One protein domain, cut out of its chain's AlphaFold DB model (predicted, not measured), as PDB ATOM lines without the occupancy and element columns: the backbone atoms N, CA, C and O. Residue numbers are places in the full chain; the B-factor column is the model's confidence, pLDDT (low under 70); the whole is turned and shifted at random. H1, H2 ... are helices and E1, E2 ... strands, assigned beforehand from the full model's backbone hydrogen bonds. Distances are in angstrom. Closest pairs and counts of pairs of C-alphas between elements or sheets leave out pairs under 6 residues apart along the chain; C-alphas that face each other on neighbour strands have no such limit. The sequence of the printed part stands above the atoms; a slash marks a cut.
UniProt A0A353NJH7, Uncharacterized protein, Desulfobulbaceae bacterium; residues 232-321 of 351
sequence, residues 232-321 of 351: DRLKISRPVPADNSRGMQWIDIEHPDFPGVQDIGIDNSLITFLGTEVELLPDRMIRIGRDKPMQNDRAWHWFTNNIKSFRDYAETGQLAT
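What this domain is: This is residues 232 to 321 of the 351 residues of an uncharacterized protein of Desulfobulbaceae bacterium (UniProt A0A353NJH7). One strongly twisted sheet of six strands makes a slab, and a single long helix, H1, lies across one of its faces from one end of the strand row to the other; the opposite face has no named helix. The link from E1 to E2, residues 238 to 248, bows away from the helix, and after H1 residues 317 to 321 fold back along it. The printed part has 90 residues, with E1 to E6 and then H1 along the chain, a sheet in the order E1 E2 E3 E4 E5 E6, all antiparallel, and a mixed class of helices and strands. The whole is compact, with a radius of gyration of the C-alphas of 13.5 A, and rounded, spanning 35 by 30 by 25 A.

How they stand to each other: The sheet is a meander, each strand the antiparallel neighbour of the one before, made of E1 (residues 234 to 237), E2 (249 to 253), E3 (264 to 266), E4 (270 to 273), E5 (276 to 281) and E6 (285 to 288). E1 and E6 are its edge strands, and they are apart. From edge to edge the strands' lines turn by 103 degrees. In the hairpin of E3 and E4, at 176 degrees between directions, N 272 and O 265 are 2.8 A apart, within hydrogen-bond range. The same holds for N 251 and O 264 of E2 and E3, 2.8 A, and for N 278 and O 271 of E4 and E5, 2.8 A. Toward the edges, N 235 and O 252 of E1 and E2 are 2.8 A apart, and so are N 281 and O 285 of E5 and E6. H1 (residues 297 to 316) is on the sheet at a height over the sheet of 8.1 A, forming two layers, a helix on one face of a sheet. It runs across the strands, at 82 degrees to E3 on the local plane. It lies over E3 and only just over E2, on which 3 of its C-alphas fall. The closest C-alphas of E4 and H1, those of Ile 271 and Ile 307, are 6.6 A apart; those of E6 and H1, Ile 286 and Trp 300, are also 6.6 A apart. In H1 every O i to N i+4 pair is within hydrogen-bond range.

Where its parts are: E1 begins at C-alpha 234, (-46.507, -29.069, -42.694). E5, the longest strand, measures 16.2 A and E2 13.4 A. H1 measures 28.3 A, from C-alpha 297 at (-48.968, -3.913, -30.343) to C-alpha 316 at (-53.607, -31.691, -33.095).

The domain as a whole: The C-alphas farthest apart, those of Pro 256 and Asp 283, are 39.6 A apart. The printed part has no cut. The link from E1 to E2 is long, with 11 residues. Mean pLDDT of the printed part is 79.6; residues 238 to 247, 256 to 257 and 259 to 260 are under 70.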
ATOM      1  N   ASP A 232     -51.209 -30.503 -44.698       79.44
ATOM      2  CA  ASP A 232     -50.510 -31.469 -45.557       79.44
ATOM      3  C   ASP A 232     -49.124 -30.991 -46.009       79.44
ATOM      4  O   ASP A 232     -48.247 -31.810 -46.273       79.44
ATOM      5  N   ARG A 233     -48.908 -29.672 -46.055       81.88
ATOM      6  CA  ARG A 233     -47.609 -29.062 -46.358       81.88
ATOM      7  C   ARG A 233     -46.745 -28.856 -45.126       81.88
ATOM      8  O   ARG A 233     -45.617 -28.402 -45.264       81.88
ATOM      9  N   LEU A 234     -47.255 -29.148 -43.938       85.00
ATOM     10  CA  LEU A 234     -46.507 -29.069 -42.694       85.00
ATOM     11  C   LEU A 234     -46.213 -30.491 -42.218       85.00
ATOM     12  O   LEU A 234     -47.053 -31.387 -42.309       85.00
ATOM     13  N   LYS A 235     -44.999 -30.718 -41.729       85.06
ATOM     14  CA  LYS A 235     -44.565 -32.007 -41.194       85.06
ATOM     15  C   LYS A 235     -43.859 -31.747 -39.880       85.06
ATOM     16  O   LYS A 235     -42.845 -31.067 -39.843       85.06
ATOM     17  N   ILE A 236     -44.386 -32.296 -38.792       81.56
ATOM     18  CA  ILE A 236     -43.718 -32.204 -37.492       81.56
ATOM     19  C   ILE A 236     -42.402 -32.977 -37.595       81.56
ATOM     20  O   ILE A 236     -42.410 -34.207 -37.736       81.56
ATOM     21  N   SER A 237     -41.277 -32.272 -37.520       73.88
ATOM     22  CA  SER A 237     -39.981 -32.927 -37.455       73.88
ATOM     23  C   SER A 237     -39.718 -33.381 -36.030       73.88
ATOM     24  O   SER A 237     -39.823 -32.632 -35.057       73.88
ATOM     25  N   ARG A 238     -39.374 -34.663 -35.879       59.22
ATOM     26  CA  ARG A 238     -38.862 -35.136 -34.594       59.22
ATOM     27  C   ARG A 238     -37.489 -34.497 -34.398       59.22
ATOM     28  O   ARG A 238     -36.709 -34.493 -35.351       59.22
ATOM     29  N   PRO A 239     -37.182 -33.975 -33.202       55.22
ATOM     30  CA  PRO A 239     -35.918 -33.299 -32.963       55.22
ATOM     31  C   PRO A 239     -34.767 -34.234 -33.330       55.22
ATOM     32  O   PRO A 239     -34.690 -35.353 -32.820       55.22
ATOM     33  N   VAL A 240     -33.880 -33.786 -34.220       49.31
ATOM     34  CA  VAL A 240     -32.569 -34.415 -34.375       49.31
ATOM     35  C   VAL A 240     -31.763 -33.979 -33.149       49.31
ATOM     36  O   VAL A 240     -31.503 -32.783 -32.995       49.31
ATOM     37  N   PRO A 241     -31.422 -34.890 -32.222       50.94
ATOM     38  CA  PRO A 241     -30.709 -34.507 -31.020       50.94
ATOM     39  C   PRO A 241     -29.255 -34.275 -31.417       50.94
ATOM     40  O   PRO A 241     -28.516 -35.229 -31.650       50.94
ATOM     41  N   ALA A 242     -28.856 -33.012 -31.529       48.78
ATOM     42  CA  ALA A 242     -27.445 -32.663 -31.630       48.78
ATOM     43  C   ALA A 242     -26.977 -31.871 -30.412       48.78
ATOM     44  O   ALA A 242     -25.935 -32.214 -29.885       48.78
ATOM     45  N   ASP A 243     -27.753 -30.910 -29.902       45.41
ATOM     46  CA  ASP A 243     -27.442 -30.223 -28.643       45.41
ATOM     47  C   ASP A 243     -28.631 -29.353 -28.199       45.41
ATOM     48  O   ASP A 243     -29.034 -28.445 -28.918       45.41
ATOM     49  N   ASN A 244     -29.197 -29.625 -27.017       45.75
ATOM     50  CA  ASN A 244     -29.927 -28.687 -26.140       45.75
ATOM     51  C   ASN A 244     -30.733 -27.518 -26.768       45.75
ATOM     52  O   ASN A 244     -30.696 -26.393 -26.258       45.75
ATOM     53  N   SER A 245     -31.543 -27.749 -27.800       51.53
ATOM     54  CA  SER A 245     -32.466 -26.744 -28.345       51.53
ATOM     55  C   SER A 245     -33.709 -26.581 -27.455       51.53
ATOM     56  O   SER A 245     -34.798 -27.010 -27.807       51.53
ATOM     57  N   ARG A 246     -33.532 -25.994 -26.259       59.00
ATOM     58  CA  ARG A 246     -34.552 -25.344 -25.394       59.00
ATOM     59  C   ARG A 246     -35.995 -25.910 -25.406       59.00
ATOM     60  O   ARG A 246     -36.937 -25.136 -25.368       59.00
ATOM     61  N   GLY A 247     -36.211 -27.225 -25.464       68.88
ATOM     62  CA  GLY A 247     -37.572 -27.786 -25.502       68.88
ATOM     63  C   GLY A 247     -38.430 -27.341 -26.700       68.88
ATOM     64  O   GLY A 247     -39.650 -27.463 -26.632       68.88
ATOM     65  N   MET A 248     -37.816 -26.838 -27.778       78.19
ATOM     66  CA  MET A 248     -38.544 -26.384 -28.965       78.19
ATOM     67  C   MET A 248     -39.154 -27.562 -29.729       78.19
ATOM     68  O   MET A 248     -38.519 -28.607 -29.901       78.19
ATOM     69  N   GLN A 249     -40.367 -27.364 -30.244       83.81
ATOM     70  CA  GLN A 249     -40.955 -28.233 -31.262       83.81
ATOM     71  C   GLN A 249     -40.610 -27.684 -32.646       83.81
ATOM     72  O   GLN A 249     -40.653 -26.472 -32.855       83.81
ATOM     73  N   TRP A 250     -40.269 -28.570 -33.579       85.94
ATOM     74  CA  TRP A 250     -39.889 -28.199 -34.939       85.94
ATOM     75  C   TRP A 250     -40.933 -28.676 -35.947       85.94
ATOM     76  O   TRP A 250     -41.489 -29.772 -35.833       85.94
ATOM     77  N   ILE A 251     -41.212 -27.822 -36.925       86.25
ATOM     78  CA  ILE A 251     -42.124 -28.073 -38.032       86.25
ATOM     79  C   ILE A 251     -41.358 -27.775 -39.318       86.25
ATOM     80  O   ILE A 251     -40.839 -26.673 -39.508       86.25
ATOM     81  N   ASP A 252     -41.321 -28.767 -40.196       85.88
ATOM     82  CA  ASP A 252     -40.785 -28.666 -41.544       85.88
ATOM     83  C   ASP A 252     -41.927 -28.299 -42.494       85.88
ATOM     84  O   ASP A 252     -43.051 -28.803 -42.377       85.88
ATOM     85  N   ILE A 253     -41.637 -27.449 -43.466       82.75
ATOM     86  CA  ILE A 253     -42.539 -27.120 -44.557       82.75
ATOM     87  C   ILE A 253     -42.145 -27.996 -45.744       82.75
ATOM     88  O   ILE A 253     -41.015 -28.000 -46.225       82.75
ATOM     89  N   GLU A 254     -43.100 -28.746 -46.281       81.38
ATOM     90  CA  GLU A 254     -42.910 -29.441 -47.538       81.38
ATOM     91  C   GLU A 254     -42.849 -28.429 -48.677       81.38
ATOM     92  O   GLU A 254     -43.856 -27.899 -49.175       81.38
ATOM     93  N   HIS A 255     -41.626 -28.171 -49.118       74.06
ATOM     94  CA  HIS A 255     -41.384 -27.432 -50.332       74.06
ATOM     95  C   HIS A 255     -40.158 -27.991 -51.084       74.06
ATOM     96  O   HIS A 255     -39.240 -28.553 -50.485       74.06
ATOM     97  N   PRO A 256     -40.154 -27.881 -52.424       66.62
ATOM     98  CA  PRO A 256     -39.158 -28.529 -53.284       66.62
ATOM     99  C   PRO A 256     -37.721 -28.008 -53.108       66.62
ATOM    100  O   PRO A 256     -36.776 -28.743 -53.389       66.62
ATOM    101  N   ASP A 257     -37.555 -26.764 -52.654       63.91
ATOM    102  CA  ASP A 257     -36.252 -26.085 -52.587       63.91
ATOM    103  C   ASP A 257     -35.379 -26.508 -51.395       63.91
ATOM    104  O   ASP A 257     -34.174 -26.692 -51.554       63.91
ATOM    105  N   PHE A 258     -35.968 -26.719 -50.214       70.44
ATOM    106  CA  PHE A 258     -35.248 -27.050 -48.972       70.44
ATOM    107  C   PHE A 258     -35.909 -28.260 -48.279       70.44
ATOM    108  O   PHE A 258     -36.436 -28.154 -47.176       70.44
ATOM    109  N   PRO A 259     -35.915 -29.447 -48.917       66.62
ATOM    110  CA  PRO A 259     -36.569 -30.618 -48.346       66.62
ATOM    111  C   PRO A 259     -35.879 -31.064 -47.050       66.62
ATOM    112  O   PRO A 259     -34.673 -31.322 -47.044       66.62
ATOM    113  N   GLY A 260     -36.662 -31.223 -45.981       67.00
ATOM    114  CA  GLY A 260     -36.180 -31.708 -44.681       67.00
ATOM    115  C   GLY A 260     -35.385 -30.673 -43.882       67.00
ATOM    116  O   GLY A 260     -34.563 -31.056 -43.048       67.00
ATOM    117  N   VAL A 261     -35.582 -29.383 -44.167       72.62
ATOM    118  CA  VAL A 261     -35.091 -28.291 -43.326       72.62
ATOM    119  C   VAL A 261     -36.103 -28.007 -42.220       72.62
ATOM    120  O   VAL A 261     -37.310 -28.028 -42.436       72.62
ATOM    121  N   GLN A 262     -35.587 -27.745 -41.020       76.81
ATOM    122  CA  GLN A 262     -36.388 -27.306 -39.888       76.81
ATOM    123  C   GLN A 262     -36.739 -25.827 -40.058       76.81
ATOM    124  O   GLN A 262     -35.963 -24.943 -39.689       76.81
ATOM    125  N   ASP A 263     -37.891 -25.564 -40.668       81.00
ATOM    126  CA  ASP A 263     -38.283 -24.214 -41.070       81.00
ATOM    127  C   ASP A 263     -38.839 -23.389 -39.913       81.00
ATOM    128  O   ASP A 263     -38.580 -22.185 -39.839       81.00
ATOM    129  N   ILE A 264     -39.606 -24.025 -39.023       87.06
ATOM    130  CA  ILE A 264     -40.319 -23.350 -37.939       87.06
ATOM    131  C   ILE A 264     -40.010 -24.031 -36.606       87.06
ATOM    132  O   ILE A 264     -40.381 -25.182 -36.386       87.06
ATOM    133  N   GLY A 265     -39.361 -23.309 -35.694       87.12
ATOM    134  CA  GLY A 265     -39.177 -23.717 -34.299       87.12
ATOM    135  C   GLY A 265     -40.134 -22.956 -33.391       87.12
ATOM    136  O   GLY A 265     -40.223 -21.737 -33.504       87.12
ATOM    137  N   ILE A 266     -40.845 -23.634 -32.492       87.50
ATOM    138  CA  ILE A 266     -41.812 -22.998 -31.582       87.50
ATOM    139  C   ILE A 266     -41.588 -23.389 -30.118       87.50
ATOM    140  O   ILE A 266     -41.315 -24.546 -29.796       87.50
ATOM    141  N   ASP A 267     -41.752 -22.402 -29.235       86.62
ATOM    142  CA  ASP A 267     -41.789 -22.526 -27.772       86.62
ATOM    143  C   ASP A 267     -42.850 -21.557 -27.189       86.62
ATOM    144  O   ASP A 267     -43.658 -20.964 -27.912       86.62
ATOM    145  N   ASN A 268     -42.903 -21.406 -25.866       84.69
ATOM    146  CA  ASN A 268     -43.870 -20.610 -25.122       84.69
ATOM    147  C   ASN A 268     -43.977 -19.162 -25.606       84.69
ATOM    148  O   ASN A 268     -45.091 -18.676 -25.804       84.69
ATOM    149  N   SER A 269     -42.836 -18.503 -25.810       88.31
ATOM    150  CA  SER A 269     -42.730 -17.093 -26.201       88.31
ATOM    151  C   SER A 269     -41.772 -16.858 -27.371       88.31
ATOM    152  O   SER A 269     -41.475 -15.709 -27.680       88.31
ATOM    153  N   LEU A 270     -41.273 -17.920 -28.005       87.69
ATOM    154  CA  LEU A 270     -40.271 -17.851 -29.066       87.69
ATOM    155  C   LEU A 270     -40.790 -18.570 -30.312       87.69
ATOM    156  O   LEU A 270     -41.297 -19.687 -30.218       87.69
ATOM    157  N   ILE A 271     -40.616 -17.941 -31.470       87.31
ATOM    158  CA  ILE A 271     -40.745 -18.583 -32.776       87.31
ATOM    159  C   ILE A 271     -39.464 -18.364 -33.572       87.31
ATOM    160  O   ILE A 271     -38.899 -17.277 -33.561       87.31
ATOM    161  N   THR A 272     -38.985 -19.395 -34.250       85.69
ATOM    162  CA  THR A 272     -37.829 -19.323 -35.141       85.69
ATOM    163  C   THR A 272     -38.299 -19.629 -36.546       85.69
ATOM    164  O   THR A 272     -38.860 -20.696 -36.759       85.69
ATOM    165  N   PHE A 273     -38.058 -18.730 -37.495       78.31
ATOM    166  CA  PHE A 273     -38.353 -18.937 -38.912       78.31
ATOM    167  C   PHE A 273     -37.054 -18.962 -39.708       78.31
ATOM    168  O   PHE A 273     -36.338 -17.960 -39.727       78.31
ATOM    169  N   LEU A 274     -36.735 -20.083 -40.359       72.75
ATOM    170  CA  LEU A 274     -35.522 -20.246 -41.177       72.75
ATOM    171  C   LEU A 274     -34.237 -19.788 -40.450       72.75
ATOM    172  O   LEU A 274     -33.341 -19.192 -41.044       72.75
ATOM    173  N   GLY A 275     -34.169 -20.010 -39.133       70.69
ATOM    174  CA  GLY A 275     -33.047 -19.596 -38.279       70.69
ATOM    175  C   GLY A 275     -33.106 -18.161 -37.736       70.69
ATOM    176  O   GLY A 275     -32.245 -17.792 -36.939       70.69
ATOM    177  N   THR A 276     -34.108 -17.357 -38.105       80.00
ATOM    178  CA  THR A 276     -34.364 -16.049 -37.479       80.00
ATOM    179  C   THR A 276     -35.264 -16.219 -36.263       80.00
ATOM    180  O   THR A 276     -36.424 -16.605 -36.395       80.00
ATOM    181  N   GLU A 277     -34.734 -15.921 -35.078       85.31
ATOM    182  CA  GLU A 277     -35.459 -15.994 -33.806       85.31
ATOM    183  C   GLU A 277     -36.314 -14.737 -33.583       85.31
ATOM    184  O   GLU A 277     -35.832 -13.618 -33.751       85.31
ATOM    185  N   VAL A 278     -37.567 -14.899 -33.161       87.06
ATOM    186  CA  VAL A 278     -38.456 -13.812 -32.733       87.06
ATOM    187  C   VAL A 278     -39.054 -14.160 -31.376       87.06
ATOM    188  O   VAL A 278     -39.710 -15.188 -31.214       87.06
ATOM    189  N   GLU A 279     -38.837 -13.291 -30.395       90.62
ATOM    190  CA  GLU A 279     -39.199 -13.505 -28.998       90.62
ATOM    191  C   GLU A 279     -40.184 -12.448 -28.496       90.62
ATOM    192  O   GLU A 279     -39.999 -11.243 -28.685       90.62
ATOM    193  N   LEU A 280     -41.213 -12.920 -27.799       91.38
ATOM    194  CA  LEU A 280     -42.170 -12.112 -27.063       91.38
ATOM    195  C   LEU A 280     -41.642 -11.838 -25.645       91.38
ATOM    196  O   LEU A 280     -41.438 -12.759 -24.855       91.38
ATOM    197  N   LEU A 281     -41.447 -10.563 -25.313       90.88
ATOM    198  CA  LEU A 281     -40.998 -10.069 -24.010       90.88
ATOM    199  C   LEU A 281     -42.154  -9.426 -23.214       90.88
ATOM    200  O   LEU A 281     -43.169  -9.054 -23.797       90.88
ATOM    201  N   PRO A 282     -42.028  -9.234 -21.887       88.06
ATOM    202  CA  PRO A 282     -43.032  -8.517 -21.095       88.06
ATOM    203  C   PRO A 282     -43.417  -7.144 -21.680       88.06
ATOM    204  O   PRO A 282     -42.674  -6.556 -22.464       88.06
ATOM    205  N   ASP A 283     -44.589  -6.635 -21.293       87.50
ATOM    206  CA  ASP A 283     -45.102  -5.313 -21.700       87.50
ATOM    207  C   ASP A 283     -45.343  -5.134 -23.208       87.50
ATOM    208  O   ASP A 283     -45.328  -4.022 -23.736       87.50
ATOM    209  N   ARG A 284     -45.639  -6.240 -23.902       87.94
ATOM    210  CA  ARG A 284     -45.947  -6.279 -25.340       87.94
ATOM    211  C   ARG A 284     -44.788  -5.822 -26.237       87.94
ATOM    212  O   ARG A 284     -44.991  -5.146 -27.247       87.94
ATOM    213  N   MET A 285     -43.567  -6.199 -25.865       89.31
ATOM    214  CA  MET A 285     -42.356  -5.901 -26.631       89.31
ATOM    215  C   MET A 285     -41.856  -7.115 -27.412       89.31
ATOM    216  O   MET A 285     -41.716  -8.196 -26.860       89.31
ATOM    217  N   ILE A 286     -41.483  -6.940 -28.672       87.50
ATOM    218  CA  ILE A 286     -40.898  -7.999 -29.503       87.50
ATOM    219  C   ILE A 286     -39.386  -7.811 -29.578       87.50
ATOM    220  O   ILE A 286     -38.902  -6.682 -29.618       87.50
ATOM    221  N   ARG A 287     -38.630  -8.904 -29.626       88.88
ATOM    222  CA  ARG A 287     -37.210  -8.909 -29.990       88.88
ATOM    223  C   ARG A 287     -36.988  -9.842 -31.173       88.88
ATOM    224  O   ARG A 287     -37.467 -10.968 -31.150       88.88
ATOM    225  N   ILE A 288     -36.235  -9.390 -32.171       86.81
ATOM    226  CA  ILE A 288     -35.834 -10.198 -33.328       86.81
ATOM    227  C   ILE A 288     -34.329 -10.449 -33.226       86.81
ATOM    228  O   ILE A 288     -33.542  -9.520 -33.063       86.81
ATOM    229  N   GLY A 289     -33.923 -11.715 -33.234       83.50
ATOM    230  CA  GLY A 289     -32.545 -12.153 -33.058       83.50
ATOM    231  C   GLY A 289     -31.872 -11.505 -31.846       83.50
ATOM    232  O   GLY A 289     -32.254 -11.721 -30.695       83.50
ATOM    233  N   ARG A 290     -30.840 -10.699 -32.113       81.19
ATOM    234  CA  ARG A 290     -30.064  -9.979 -31.085       81.19
ATOM    235  C   ARG A 290     -30.367  -8.484 -31.039       81.19
ATOM    236  O   ARG A 290     -29.635  -7.741 -30.380       81.19
ATOM    237  N   ASP A 291     -31.417  -8.053 -31.722       85.50
ATOM    238  CA  ASP A 291     -31.765  -6.647 -31.820       85.50
ATOM    239  C   ASP A 291     -32.420  -6.133 -30.537       85.50
ATOM    240  O   ASP A 291     -32.735  -6.870 -29.593       85.50
ATOM    241  N   LYS A 292     -32.580  -4.810 -30.475       85.44
ATOM    242  CA  LYS A 292     -33.226  -4.164 -29.335       85.44
ATOM    243  C   LYS A 292     -34.716  -4.518 -29.306       85.44
ATOM    244  O   LYS A 292     -35.338  -4.572 -30.366       85.44
ATOM    245  N   PRO A 293     -35.301  -4.687 -28.106       90.12
ATOM    246  CA  PRO A 293     -36.742  -4.805 -27.967       90.12
ATOM    247  C   PRO A 293     -37.465  -3.624 -28.616       90.12
ATOM    248  O   PRO A 293     -37.049  -2.473 -28.461       90.12
ATOM    249  N   MET A 294     -38.562  -3.915 -29.300       88.38
ATOM    250  CA  MET A 294     -39.432  -2.941 -29.944       88.38
ATOM    251  C   MET A 294     -40.863  -3.107 -29.445       88.38
ATOM    252  O   MET A 294     -41.353  -4.222 -29.284       88.38
ATOM    253  N   GLN A 295     -41.549  -1.994 -29.204       87.75
ATOM    254  CA  GLN A 295     -42.952  -2.013 -28.808       87.75
ATOM    255  C   GLN A 295     -43.828  -1.839 -30.048       87.75
ATOM    256  O   GLN A 295     -43.833  -0.779 -30.672       87.75
ATOM    257  N   ASN A 296     -44.563  -2.888 -30.410       81.69
ATOM    258  CA  ASN A 296     -45.485  -2.870 -31.540       81.69
ATOM    259  C   ASN A 296     -46.678  -3.774 -31.227       81.69
ATOM    260  O   ASN A 296     -46.619  -4.987 -31.427       81.69
ATOM    261  N   ASP A 297     -47.768  -3.176 -30.740       80.62
ATOM    262  CA  ASP A 297     -48.968  -3.913 -30.343       80.62
ATOM    263  C   ASP A 297     -49.517  -4.774 -31.488       80.62
ATOM    264  O   ASP A 297     -49.887  -5.922 -31.269       80.62
ATOM    265  N   ARG A 298     -49.568  -4.266 -32.724       79.12
ATOM    266  CA  ARG A 298     -50.137  -5.028 -33.847       79.12
ATOM    267  C   ARG A 298     -49.304  -6.272 -34.146       79.12
ATOM    268  O   ARG A 298     -49.859  -7.368 -34.204       79.12
ATOM    269  N   ALA A 299     -47.989  -6.101 -34.288       78.38
ATOM    270  CA  ALA A 299     -47.079  -7.219 -34.501       78.38
ATOM    271  C   ALA A 299     -47.158  -8.204 -33.327       78.38
ATOM    272  O   ALA A 299     -47.245  -9.407 -33.541       78.38
ATOM    273  N   TRP A 300     -47.236  -7.704 -32.092       86.38
ATOM    274  CA  TRP A 300     -47.348  -8.527 -30.891       86.38
ATOM    275  C   TRP A 300     -48.559  -9.462 -30.931       86.38
ATOM    276  O   TRP A 300     -48.427 -10.666 -30.698       86.38
ATOM    277  N   HIS A 301     -49.741  -8.928 -31.255       84.75
ATOM    278  CA  HIS A 301     -50.959  -9.735 -31.358       84.75
ATOM    279  C   HIS A 301     -50.853 -10.759 -32.494       84.75
ATOM    280  O   HIS A 301     -51.212 -11.920 -32.302       84.75
ATOM    281  N   TRP A 302     -50.316 -10.356 -33.650       81.44
ATOM    282  CA  TRP A 302     -50.096 -11.258 -34.782       81.44
ATOM    283  C   TRP A 302     -49.153 -12.417 -34.420       81.44
ATOM    284  O   TRP A 302     -49.512 -13.583 -34.590       81.44
ATOM    285  N   PHE A 303     -47.995 -12.118 -33.825       84.69
ATOM    286  CA  PHE A 303     -47.026 -13.130 -33.394       84.69
ATOM    287  C   PHE A 303     -47.603 -14.068 -32.333       84.69
ATOM    288  O   PHE A 303     -47.441 -15.283 -32.439       84.69
ATOM    289  N   THR A 304     -48.329 -13.532 -31.347       87.56
ATOM    290  CA  THR A 304     -48.990 -14.343 -30.310       87.56
ATOM    291  C   THR A 304     -49.967 -15.348 -30.932       87.56
ATOM    292  O   THR A 304     -49.983 -16.521 -30.552       87.56
ATOM    293  N   ASN A 305     -50.749 -14.915 -31.926       86.06
ATOM    294  CA  ASN A 305     -51.696 -15.781 -32.627       86.06
ATOM    295  C   ASN A 305     -50.995 -16.872 -33.448       86.06
ATOM    296  O   ASN A 305     -51.462 -18.012 -33.459       86.06
ATOM    297  N   ASN A 306     -49.869 -16.561 -34.094       85.31
ATOM    298  CA  ASN A 306     -49.102 -17.550 -34.855       85.31
ATOM    299  C   ASN A 306     -48.433 -18.588 -33.956       85.31
ATOM    300  O   ASN A 306     -48.539 -19.778 -34.242       85.31
ATOM    301  N   ILE A 307     -47.811 -18.168 -32.846       88.44
ATOM    302  CA  ILE A 307     -47.234 -19.098 -31.859       88.44
ATOM    303  C   ILE A 307     -48.303 -20.084 -31.385       88.44
ATOM    304  O   ILE A 307     -48.066 -21.290 -31.360       88.44
ATOM    305  N   LYS A 308     -49.498 -19.579 -31.053       87.44
ATOM    306  CA  LYS A 308     -50.621 -20.430 -30.662       87.44
ATOM    307  C   LYS A 308     -51.032 -21.380 -31.790       87.44
ATOM    308  O   LYS A 308     -51.129 -22.575 -31.556       87.44
ATOM    309  N   SER A 309     -51.215 -20.871 -33.008       87.06
ATOM    310  CA  SER A 309     -51.689 -21.672 -34.149       87.06
ATOM    311  C   SER A 309     -50.724 -22.802 -34.516       87.06
ATOM    312  O   SER A 309     -51.163 -23.922 -34.773       87.06
ATOM    313  N   PHE A 310     -49.412 -22.547 -34.502       87.62
ATOM    314  CA  PHE A 310     -48.411 -23.583 -34.761       87.62
ATOM    315  C   PHE A 310     -48.296 -24.596 -33.618       87.62
ATOM    316  O   PHE A 310     -48.050 -25.772 -33.880       87.62
ATOM    317  N   ARG A 311     -48.516 -24.179 -32.365       86.00
ATOM    318  CA  ARG A 311     -48.566 -25.096 -31.217       86.00
ATOM    319  C   ARG A 311     -49.787 -26.001 -31.275       86.00
ATOM    320  O   ARG A 311     -49.647 -27.214 -31.171       86.00
ATOM    321  N   ASP A 312     -50.958 -25.418 -31.518       86.69
ATOM    322  CA  ASP A 312     -52.197 -26.168 -31.706       86.69
ATOM    323  C   ASP A 312     -52.021 -27.175 -32.859       86.69
ATOM    324  O   ASP A 312     -52.424 -28.331 -32.736       86.69
ATOM    325  N   TYR A 313     -51.335 -26.792 -33.944       86.94
ATOM    326  CA  TYR A 313     -50.965 -27.717 -35.019       86.94
ATOM    327  C   TYR A 313     -50.010 -28.829 -34.554       86.94
ATOM    328  O   TYR A 313     -50.243 -29.992 -34.875       86.94
ATOM    329  N   ALA A 314     -48.965 -28.515 -33.786       82.88
ATOM    330  CA  ALA A 314     -48.038 -29.523 -33.270       82.88
ATOM    331  C   ALA A 314     -48.728 -30.549 -32.348       82.88
ATOM    332  O   ALA A 314     -48.315 -31.707 -32.290       82.88
ATOM    333  N   GLU A 315     -49.796 -30.145 -31.659       81.06
ATOM    334  CA  GLU A 315     -50.589 -31.013 -30.784       81.06
ATOM    335  C   GLU A 315     -51.681 -31.796 -31.532       81.06
ATOM    336  O   GLU A 315     -51.909 -32.973 -31.246       81.06
ATOM    337  N   THR A 316     -52.371 -31.160 -32.484       84.19
ATOM    338  CA  THR A 316     -53.607 -31.691 -33.095       84.19
ATOM    339  C   THR A 316     -53.452 -32.139 -34.549       84.19
ATOM    340  O   THR A 316     -54.327 -32.826 -35.078       84.19
ATOM    341  N   GLY A 317     -52.369 -31.741 -35.218       80.44
ATOM    342  CA  GLY A 317     -52.173 -31.897 -36.660       80.44
ATOM    343  C   GLY A 317     -53.047 -30.975 -37.519       80.44
ATOM    344  O   GLY A 317     -53.079 -31.134 -38.738       80.44
ATOM    345  N   GLN A 318     -53.774 -30.027 -36.915       81.56
ATOM    346  CA  GLN A 318     -54.663 -29.097 -37.615       81.56
ATOM    347  C   GLN A 318     -54.208 -27.653 -37.420       81.56
ATOM    348  O   GLN A 318     -53.987 -27.202 -36.300       81.56
ATOM    349  N   LEU A 319     -54.077 -26.917 -38.525       82.06
ATOM    350  CA  LEU A 319     -53.730 -25.501 -38.489       82.06
ATOM    351  C   LEU A 319     -55.014 -24.669 -38.357       82.06
ATOM    352  O   LEU A 319     -55.902 -24.759 -39.204       82.06
ATOM    353  N   ALA A 320     -55.116 -23.879 -37.287       77.00
ATOM    354  CA  ALA A 320     -56.326 -23.117 -36.965       77.00
ATOM    355  C   ALA A 320     -56.566 -21.912 -37.894       77.00
ATOM    356  O   ALA A 320     -57.710 -21.514 -38.109       77.00
ATOM    357  N   THR A 321     -55.498 -21.326 -38.436       75.25
ATOM    358  CA  THR A 321     -55.533 -20.154 -39.319       75.25
ATOM    359  C   THR A 321     -54.674 -20.406 -40.550       75.25
ATOM    360  O   THR A 321     -53.645 -21.072 -40.478       75.25
TER     361      THR A 321